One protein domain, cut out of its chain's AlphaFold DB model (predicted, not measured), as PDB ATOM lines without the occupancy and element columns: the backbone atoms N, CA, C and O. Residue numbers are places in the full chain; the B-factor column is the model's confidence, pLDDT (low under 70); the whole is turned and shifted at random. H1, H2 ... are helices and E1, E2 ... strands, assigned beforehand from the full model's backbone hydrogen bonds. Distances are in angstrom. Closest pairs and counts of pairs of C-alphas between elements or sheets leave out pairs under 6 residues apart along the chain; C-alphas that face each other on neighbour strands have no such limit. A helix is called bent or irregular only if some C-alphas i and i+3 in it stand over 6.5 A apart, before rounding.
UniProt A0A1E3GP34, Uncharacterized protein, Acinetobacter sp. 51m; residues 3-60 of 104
ATOM      1  N   MET A   3      -5.316 -41.964 -43.558       93.94
ATOM      2  CA  MET A   3      -4.918 -40.801 -42.761       93.94
ATOM      3  C   MET A   3      -6.008 -40.413 -41.759       93.94
ATOM      4  O   MET A   3      -7.193 -40.514 -42.059       93.94
ATOM      5  N   CYS A   4      -5.627 -39.968 -40.559       92.56
ATOM      6  CA  CYS A   4      -6.610 -39.525 -39.574       92.56
ATOM      7  C   CYS A   4      -7.149 -38.135 -39.912       92.56
ATOM      8  O   CYS A   4      -6.401 -37.277 -40.371       92.56
ATOM      9  N   GLU A   5      -8.401 -37.860 -39.575       91.94
ATOM     10  CA  GLU A   5      -8.896 -36.486 -39.512       91.94
ATOM     11  C   GLU A   5      -8.193 -35.702 -38.389       91.94
ATOM     12  O   GLU A   5      -7.909 -36.244 -37.312       91.94
ATOM     13  N   GLN A   6      -7.962 -34.403 -38.599       91.81
ATOM     14  CA  GLN A   6      -7.291 -33.540 -37.619       91.81
ATOM     15  C   GLN A   6      -8.016 -33.514 -36.264       91.81
ATOM     16  O   GLN A   6      -7.377 -33.569 -35.216       91.81
ATOM     17  N   ASN A   7      -9.349 -33.490 -36.265       92.50
ATOM     18  CA  ASN A   7     -10.145 -33.434 -35.034       92.50
ATOM     19  C   ASN A   7     -10.110 -34.747 -34.238       92.50
ATOM     20  O   ASN A   7     -10.306 -34.741 -33.025       92.50
ATOM     21  N   ALA A   8      -9.862 -35.869 -34.914       90.62
ATOM     22  CA  ALA A   8      -9.825 -37.189 -34.302       90.62
ATOM     23  C   ALA A   8      -8.474 -37.501 -33.648       90.62
ATOM     24  O   ALA A   8      -8.420 -38.143 -32.599       90.62
ATOM     25  N   SER A   9      -7.375 -37.061 -34.264       90.25
ATOM     26  CA  SER A   9      -6.023 -37.298 -33.754       90.25
ATOM     27  C   SER A   9      -5.103 -36.108 -34.058       90.25
ATOM     28  O   SER A   9      -4.211 -36.203 -34.904       90.25
ATOM     29  N   PRO A  10      -5.287 -34.968 -33.366       91.00
ATOM     30  CA  PRO A  10      -4.646 -33.703 -33.730       91.00
ATOM     31  C   PRO A  10      -3.122 -33.763 -33.652       91.00
ATOM     32  O   PRO A  10      -2.438 -33.276 -34.547       91.00
ATOM     33  N   VAL A  11      -2.576 -34.419 -32.623       91.06
ATOM     34  CA  VAL A  11      -1.121 -34.562 -32.462       91.06
ATOM     35  C   VAL A  11      -0.531 -35.424 -33.578       91.06
ATOM     36  O   VAL A  11       0.536 -35.114 -34.096       91.06
ATOM     37  N   PHE A  12      -1.211 -36.506 -33.961       90.94
ATOM     38  CA  PHE A  12      -0.748 -37.374 -35.041       90.94
ATOM     39  C   PHE A  12      -0.797 -36.657 -36.391       90.94
ATOM     40  O   PHE A  12       0.194 -36.667 -37.120       90.94
ATOM     41  N   TYR A  13      -1.915 -35.978 -36.666       92.56
ATOM     42  CA  TYR A  13      -2.106 -35.167 -37.861       92.56
ATOM     43  C   TYR A  13      -0.999 -34.124 -38.000       92.56
ATOM     44  O   TYR A  13      -0.280 -34.130 -38.990       92.56
ATOM     45  N   GLU A  14      -0.790 -33.290 -36.977       92.69
ATOM     46  CA  GLU A  14       0.194 -32.201 -37.011       92.69
ATOM     47  C   GLU A  14       1.623 -32.710 -37.267       92.69
ATOM     48  O   GLU A  14       2.421 -32.065 -37.947       92.69
ATOM     49  N   LYS A  15       1.979 -33.876 -36.714       91.88
ATOM     50  CA  LYS A  15       3.308 -34.464 -36.911       91.88
ATOM     51  C   LYS A  15       3.522 -34.955 -38.340       91.88
ATOM     52  O   LYS A  15       4.617 -34.768 -38.863       91.88
ATOM     53  N   LEU A  16       2.515 -35.578 -38.946       90.25
ATOM     54  CA  LEU A  16       2.611 -36.072 -40.319       90.25
ATOM     55  C   LEU A  16       2.431 -34.969 -41.354       90.25
ATOM     56  O   LEU A  16       3.111 -34.997 -42.371       90.25
ATOM     57  N   ASP A  17       1.587 -33.978 -41.083       91.19
ATOM     58  CA  ASP A  17       1.398 -32.830 -41.966       91.19
ATOM     59  C   ASP A  17       2.713 -32.077 -42.200       91.19
ATOM     60  O   ASP A  17       3.081 -31.788 -43.333       91.19
ATOM     61  N   LYS A  18       3.525 -31.912 -41.149       89.06
ATOM     62  CA  LYS A  18       4.875 -31.334 -41.266       89.06
ATOM     63  C   LYS A  18       5.829 -32.130 -42.158       89.06
ATOM     64  O   LYS A  18       6.804 -31.559 -42.636       89.06
ATOM     65  N   LEU A  19       5.599 -33.432 -42.334       87.00
ATOM     66  CA  LEU A  19       6.424 -34.287 -43.190       87.00
ATOM     67  C   LEU A  19       5.890 -34.376 -44.619       87.00
ATOM     68  O   LEU A  19       6.672 -34.457 -45.559       87.00
ATOM     69  N   LEU A  20       4.568 -34.428 -44.767       87.19
ATOM     70  CA  LEU A  20       3.906 -34.812 -46.011       87.19
ATOM     71  C   LEU A  20       3.231 -33.638 -46.719       87.19
ATOM     72  O   LEU A  20       2.864 -33.795 -47.877       87.19
ATOM     73  N   CYS A  21       3.066 -32.496 -46.040       86.50
ATOM     74  CA  CYS A  21       2.235 -31.372 -46.473       86.50
ATOM     75  C   CYS A  21       0.858 -31.876 -46.926       86.50
ATOM     76  O   CYS A  21       0.546 -31.855 -48.114       86.50
ATOM     77  N   ILE A  22       0.059 -32.396 -45.991       84.31
ATOM     78  CA  ILE A  22      -1.163 -33.155 -46.298       84.31
ATOM     79  C   ILE A  22      -2.149 -32.320 -47.117       84.31
ATOM     80  O   ILE A  22      -2.779 -32.856 -48.024       84.31
ATOM     81  N   ASP A  23      -2.206 -31.009 -46.881       79.38
ATOM     82  CA  ASP A  23      -3.041 -30.073 -47.647       79.38
ATOM     83  C   ASP A  23      -2.676 -30.002 -49.144       79.38
ATOM     84  O   ASP A  23      -3.495 -29.599 -49.968       79.38
ATOM     85  N   GLN A  24      -1.449 -30.386 -49.509       80.50
ATOM     86  CA  GLN A  24      -0.970 -30.446 -50.895       80.50
ATOM     87  C   GLN A  24      -1.200 -31.818 -51.539       80.50
ATOM     88  O   GLN A  24      -1.002 -31.966 -52.745       80.50
ATOM     89  N   LEU A  25      -1.608 -32.826 -50.761       80.81
ATOM     90  CA  LEU A  25      -1.972 -34.132 -51.290       80.81
ATOM     91  C   LEU A  25      -3.371 -34.064 -51.912       80.81
ATOM     92  O   LEU A  25      -4.315 -33.504 -51.345       80.81
ATOM     93  N   GLU A  26      -3.526 -34.686 -53.079       73.81
ATOM     94  CA  GLU A  26      -4.833 -34.824 -53.717       73.81
ATOM     95  C   GLU A  26      -5.783 -35.588 -52.787       73.81
ATOM     96  O   GLU A  26      -5.529 -36.737 -52.415       73.81
ATOM     97  N   HIS A  27      -6.897 -34.955 -52.409       67.19
ATOM     98  CA  HIS A  27      -7.839 -35.509 -51.430       67.19
ATOM     99  C   HIS A  27      -8.431 -36.857 -51.866       67.19
ATOM    100  O   HIS A  27      -8.744 -37.690 -51.018       67.19
ATOM    101  N   GLU A  28      -8.529 -37.106 -53.174       64.75
ATOM    102  CA  GLU A  28      -8.998 -38.377 -53.741       64.75
ATOM    103  C   GLU A  28      -8.060 -39.557 -53.431       64.75
ATOM    104  O   GLU A  28      -8.467 -40.716 -53.493       64.75
ATOM    105  N   GLN A  29      -6.814 -39.285 -53.033       77.69
ATOM    106  CA  GLN A  29      -5.830 -40.303 -52.668       77.69
ATOM    107  C   GLN A  29      -5.832 -40.627 -51.162       77.69
ATOM    108  O   GLN A  29      -5.075 -41.504 -50.716       77.69
ATOM    109  N   LEU A  30      -6.660 -39.945 -50.358       89.81
ATOM    110  CA  LEU A  30      -6.707 -40.080 -48.902       89.81
ATOM    111  C   LEU A  30      -7.976 -40.798 -48.431       89.81
ATOM    112  O   LEU A  30      -9.099 -40.412 -48.737       89.81
ATOM    113  N   LEU A  31      -7.784 -41.839 -47.619       92.94
ATOM    114  CA  LEU A  31      -8.850 -42.495 -46.871       92.94
ATOM    115  C   LEU A  31      -8.853 -41.930 -45.453       92.94
ATOM    116  O   LEU A  31      -8.009 -42.304 -44.633       92.94
ATOM    117  N   TRP A  32      -9.784 -41.018 -45.190       93.19
ATOM    118  CA  TRP A  32      -9.926 -40.365 -43.893       93.19
ATOM    119  C   TRP A  32     -10.543 -41.293 -42.850       93.19
ATOM    120  O   TRP A  32     -11.530 -41.983 -43.110       93.19
ATOM    121  N   VAL A  33      -9.952 -41.310 -41.659       94.69
ATOM    122  CA  VAL A  33     -10.414 -42.117 -40.527       94.69
ATOM    123  C   VAL A  33     -10.447 -41.311 -39.235       94.69
ATOM    124  O   VAL A  33      -9.712 -40.343 -39.052       94.69
ATOM    125  N   THR A  34     -11.282 -41.738 -38.297       95.00
ATOM    126  CA  THR A  34     -11.561 -41.008 -37.053       95.00
ATOM    127  C   THR A  34     -11.026 -41.706 -35.808       95.00
ATOM    128  O   THR A  34     -11.192 -41.210 -34.697       95.00
ATOM    129  N   ASN A  35     -10.392 -42.873 -35.948       91.94
ATOM    130  CA  ASN A  35      -9.763 -43.561 -34.825       91.94
ATOM    131  C   ASN A  35      -8.696 -44.570 -35.264       91.94
ATOM    132  O   ASN A  35      -8.643 -45.017 -36.409       91.94
ATOM    133  N   VAL A  36      -7.882 -44.987 -34.297       91.69
ATOM    134  CA  VAL A  36      -6.751 -45.900 -34.498       91.69
ATOM    135  C   VAL A  36      -7.147 -47.295 -35.002       91.69
ATOM    136  O   VAL A  36      -6.401 -47.901 -35.768       91.69
ATOM    137  N   LEU A  37      -8.323 -47.813 -34.629       93.75
ATOM    138  CA  LEU A  37      -8.759 -49.140 -35.074       93.75
ATOM    139  C   LEU A  37      -9.115 -49.141 -36.560       93.75
ATOM    140  O   LEU A  37      -8.859 -50.125 -37.246       93.75
ATOM    141  N   GLN A  38      -9.649 -48.036 -37.082       94.88
ATOM    142  CA  GLN A  38      -9.899 -47.897 -38.515       94.88
ATOM    143  C   GLN A  38      -8.600 -47.919 -39.329       94.88
ATOM    144  O   GLN A  38      -8.564 -48.596 -40.355       94.88
ATOM    145  N   HIS A  39      -7.522 -47.279 -38.851       94.69
ATOM    146  CA  HIS A  39      -6.199 -47.394 -39.485       94.69
ATOM    147  C   HIS A  39      -5.763 -48.857 -39.607       94.69
ATOM    148  O   HIS A  39      -5.391 -49.313 -40.690       94.69
ATOM    149  N   ILE A  40      -5.841 -49.598 -38.498       95.56
ATOM    150  CA  ILE A  40      -5.420 -51.002 -38.425       95.56
ATOM    151  C   ILE A  40      -6.280 -51.868 -39.346       95.56
ATOM    152  O   ILE A  40      -5.745 -52.611 -40.164       95.56
ATOM    153  N   ASN A  41      -7.604 -51.747 -39.254       96.06
ATOM    154  CA  ASN A  41      -8.532 -52.576 -40.017       96.06
ATOM    155  C   ASN A  41      -8.377 -52.359 -41.525       96.06
ATOM    156  O   ASN A  41      -8.267 -53.329 -42.269       96.06
ATOM    157  N   LEU A  42      -8.324 -51.105 -41.984       96.62
ATOM    158  CA  LEU A  42      -8.158 -50.800 -43.407       96.62
ATOM    159  C   LEU A  42      -6.799 -51.279 -43.937       96.62
ATOM    160  O   LEU A  42      -6.739 -51.828 -45.036       96.62
ATOM    161  N   THR A  43      -5.734 -51.143 -43.143       96.31
ATOM    162  CA  THR A  43      -4.402 -51.662 -43.500       96.31
ATOM    163  C   THR A  43      -4.422 -53.192 -43.603       96.31
ATOM    164  O   THR A  43      -3.969 -53.750 -44.598       96.31
ATOM    165  N   ASN A  44      -5.019 -53.877 -42.624       96.81
ATOM    166  CA  ASN A  44      -5.150 -55.337 -42.606       96.81
ATOM    167  C   ASN A  44      -5.997 -55.883 -43.769       96.81
ATOM    168  O   ASN A  44      -5.750 -56.997 -44.224       96.81
ATOM    169  N   MET A  45      -6.977 -55.113 -44.251       96.44
ATOM    170  CA  MET A  45      -7.793 -55.446 -45.426       96.44
ATOM    171  C   MET A  45      -7.100 -55.128 -46.761       96.44
ATOM    172  O   MET A  45      -7.674 -55.386 -47.815       96.44
ATOM    173  N   GLY A  46      -5.892 -54.556 -46.746       95.38
ATOM    174  CA  GLY A  46      -5.168 -54.182 -47.964       95.38
ATOM    175  C   GLY A  46      -5.733 -52.947 -48.674       95.38
ATOM    176  O   GLY A  46      -5.418 -52.720 -49.838       95.38
ATOM    177  N   MET A  47      -6.537 -52.125 -47.989       94.94
ATOM    178  CA  MET A  47      -7.163 -50.922 -48.566       94.94
ATOM    179  C   MET A  47      -6.174 -49.765 -48.777       94.94
ATOM    180  O   MET A  47      -6.517 -48.742 -49.364       94.94
ATOM    181  N   GLY A  48      -4.947 -49.897 -48.277       93.44
ATOM    182  CA  GLY A  48      -3.887 -48.917 -48.446       93.44
ATOM    183  C   GLY A  48      -2.781 -49.087 -47.415       93.44
ATOM    184  O   GLY A  48      -2.717 -50.081 -46.695       93.44
ATOM    185  N   PHE A  49      -1.920 -48.079 -47.336       93.56
ATOM    186  CA  PHE A  49      -0.870 -47.970 -46.327       93.56
ATOM    187  C   PHE A  49      -1.153 -46.799 -45.385       93.56
ATOM    188  O   PHE A  49      -1.855 -45.849 -45.748       93.56
ATOM    189  N   SER A  50      -0.582 -46.857 -44.187       93.06
ATOM    190  CA  SER A  50      -0.669 -45.801 -43.183       93.06
ATOM    191  C   SER A  50       0.649 -45.684 -42.426       93.06
ATOM    192  O   SER A  50       1.454 -46.615 -42.417       93.06
ATOM    193  N   PHE A  51       0.840 -44.557 -41.750       91.50
ATOM    194  CA  PHE A  51       1.865 -44.434 -40.722       91.50
ATOM    195  C   PHE A  51       1.301 -44.987 -39.414       91.50
ATOM    196  O   PHE A  51       0.152 -44.723 -39.063       91.50
ATOM    197  N   ALA A  52       2.103 -45.750 -38.679       87.31
ATOM    198  CA  ALA A  52       1.679 -46.350 -37.423       87.31
ATOM    199  C   ALA A  52       2.792 -46.229 -36.377       87.31
ATOM    200  O   ALA A  52       3.942 -46.556 -36.669       87.31
ATOM    201  N   PRO A  53       2.474 -45.789 -35.146       88.44
ATOM    202  CA  PRO A  53       3.369 -45.954 -34.012       88.44
ATOM    203  C   PRO A  53       3.748 -47.420 -33.791       88.44
ATOM    204  O   PRO A  53       2.923 -48.316 -33.961       88.44
ATOM    205  N   GLU A  54       4.969 -47.655 -33.316       89.00
ATOM    206  CA  GLU A  54       5.529 -49.001 -33.135       89.00
ATOM    207  C   GLU A  54       4.655 -49.914 -32.254       89.00
ATOM    208  O   GLU A  54       4.454 -51.089 -32.557       89.00
ATOM    209  N   TYR A  55       4.031 -49.362 -31.209       88.06
ATOM    210  CA  TYR A  55       3.154 -50.122 -30.311       88.06
ATOM    211  C   TYR A  55       1.878 -50.663 -30.985       88.06
ATOM    212  O   TYR A  55       1.183 -51.499 -30.393       88.06
ATOM    213  N   LEU A  56       1.544 -50.189 -32.192       90.44
ATOM    214  CA  LEU A  56       0.414 -50.682 -32.975       90.44
ATOM    215  C   LEU A  56       0.774 -51.851 -33.894       90.44
ATOM    216  O   LEU A  56      -0.128 -52.562 -34.329       90.44
ATOM    217  N   LEU A  57       2.061 -52.082 -34.169       91.31
ATOM    218  CA  LEU A  57       2.502 -53.087 -35.141       91.31
ATOM    219  C   LEU A  57       2.051 -54.504 -34.759       91.31
ATOM    220  O   LEU A  57       1.731 -55.305 -35.628       91.31
ATOM    221  N   ARG A  58       1.914 -54.780 -33.456       93.44
ATOM    222  CA  ARG A  58       1.384 -56.049 -32.923       93.44
ATOM    223  C   ARG A  58      -0.069 -56.360 -33.305       93.44
ATOM    224  O   ARG A  58      -0.515 -57.475 -33.070       93.44
ATOM    225  N   PHE A  59      -0.823 -55.381 -33.810       95.12
ATOM    226  CA  PHE A  59      -2.212 -55.560 -34.250       95.12
ATOM    227  C   PHE A  59      -2.333 -55.766 -35.767       95.12
ATOM    228  O   PHE A  59      -3.440 -55.955 -36.280       95.12
ATOM    229  N   LEU A  60      -1.214 -55.702 -36.489       95.19
ATOM    230  CA  LEU A  60      -1.173 -55.954 -37.921       95.19
ATOM    231  C   LEU A  60      -1.130 -57.462 -38.184       95.19
ATOM    232  O   LEU A  60      -0.498 -58.213 -37.440       95.19
TER     233      LEU A  60
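What this domain is: This is residues 3 to 60 of the 104 residues of an uncharacterized protein of Acinetobacter sp. 51m (UniProt A0A1E3GP34). H1 lies at one end of this small domain and H2 with H3 at the other; between them, E1 runs side by side with residues 3 to 4. The printed part has 58 residues, with H1, E1, H2 and H3 in that order, mostly helix. It is compact, radius of gyration of the C-alphas 11.2 A, spanning 30 by 23 by 18 A.

Where its parts are: Find C-alpha 10 at (-4.646, -33.703, -33.730); from there helix H1, residues 10 to 20, runs 15.0 A. Strand E1, residues 31 to 33, covers 6.5 A. Helix H2, residues 36 to 44, covers 12.5 A. Helix H3, residues 54 to 59, covers 10.2 A to C-alpha 59 at (-2.212, -55.560, -34.250); it is only just irregular, C-alphas 55 and 58 being 6.7 A apart.

How they stand to each other: H1 is apart from E1, H2 and H3. E1 pairs with no named strand, but its residues 32 to 33 pair parallel with residues 3 to 4. H2 and H3 are close but not clearly touching, closest C-alphas Ile 40 and Phe 59 at 7.0 A, at a steep tilt of 60 degrees, the same way. Every O i to N i+4 pair is within hydrogen-bond range in H2, 6 of 7 in H1, and 0 of 2 in H3, where 2 of 3 O i to N i+3 pairs are.

The domain as a whole: The C-alphas farthest apart, Gln 24 and Arg 58, stand 31.4 A apart. The printed part has no cut and no long link; pLDDT is under 70 at residues 27 to 28.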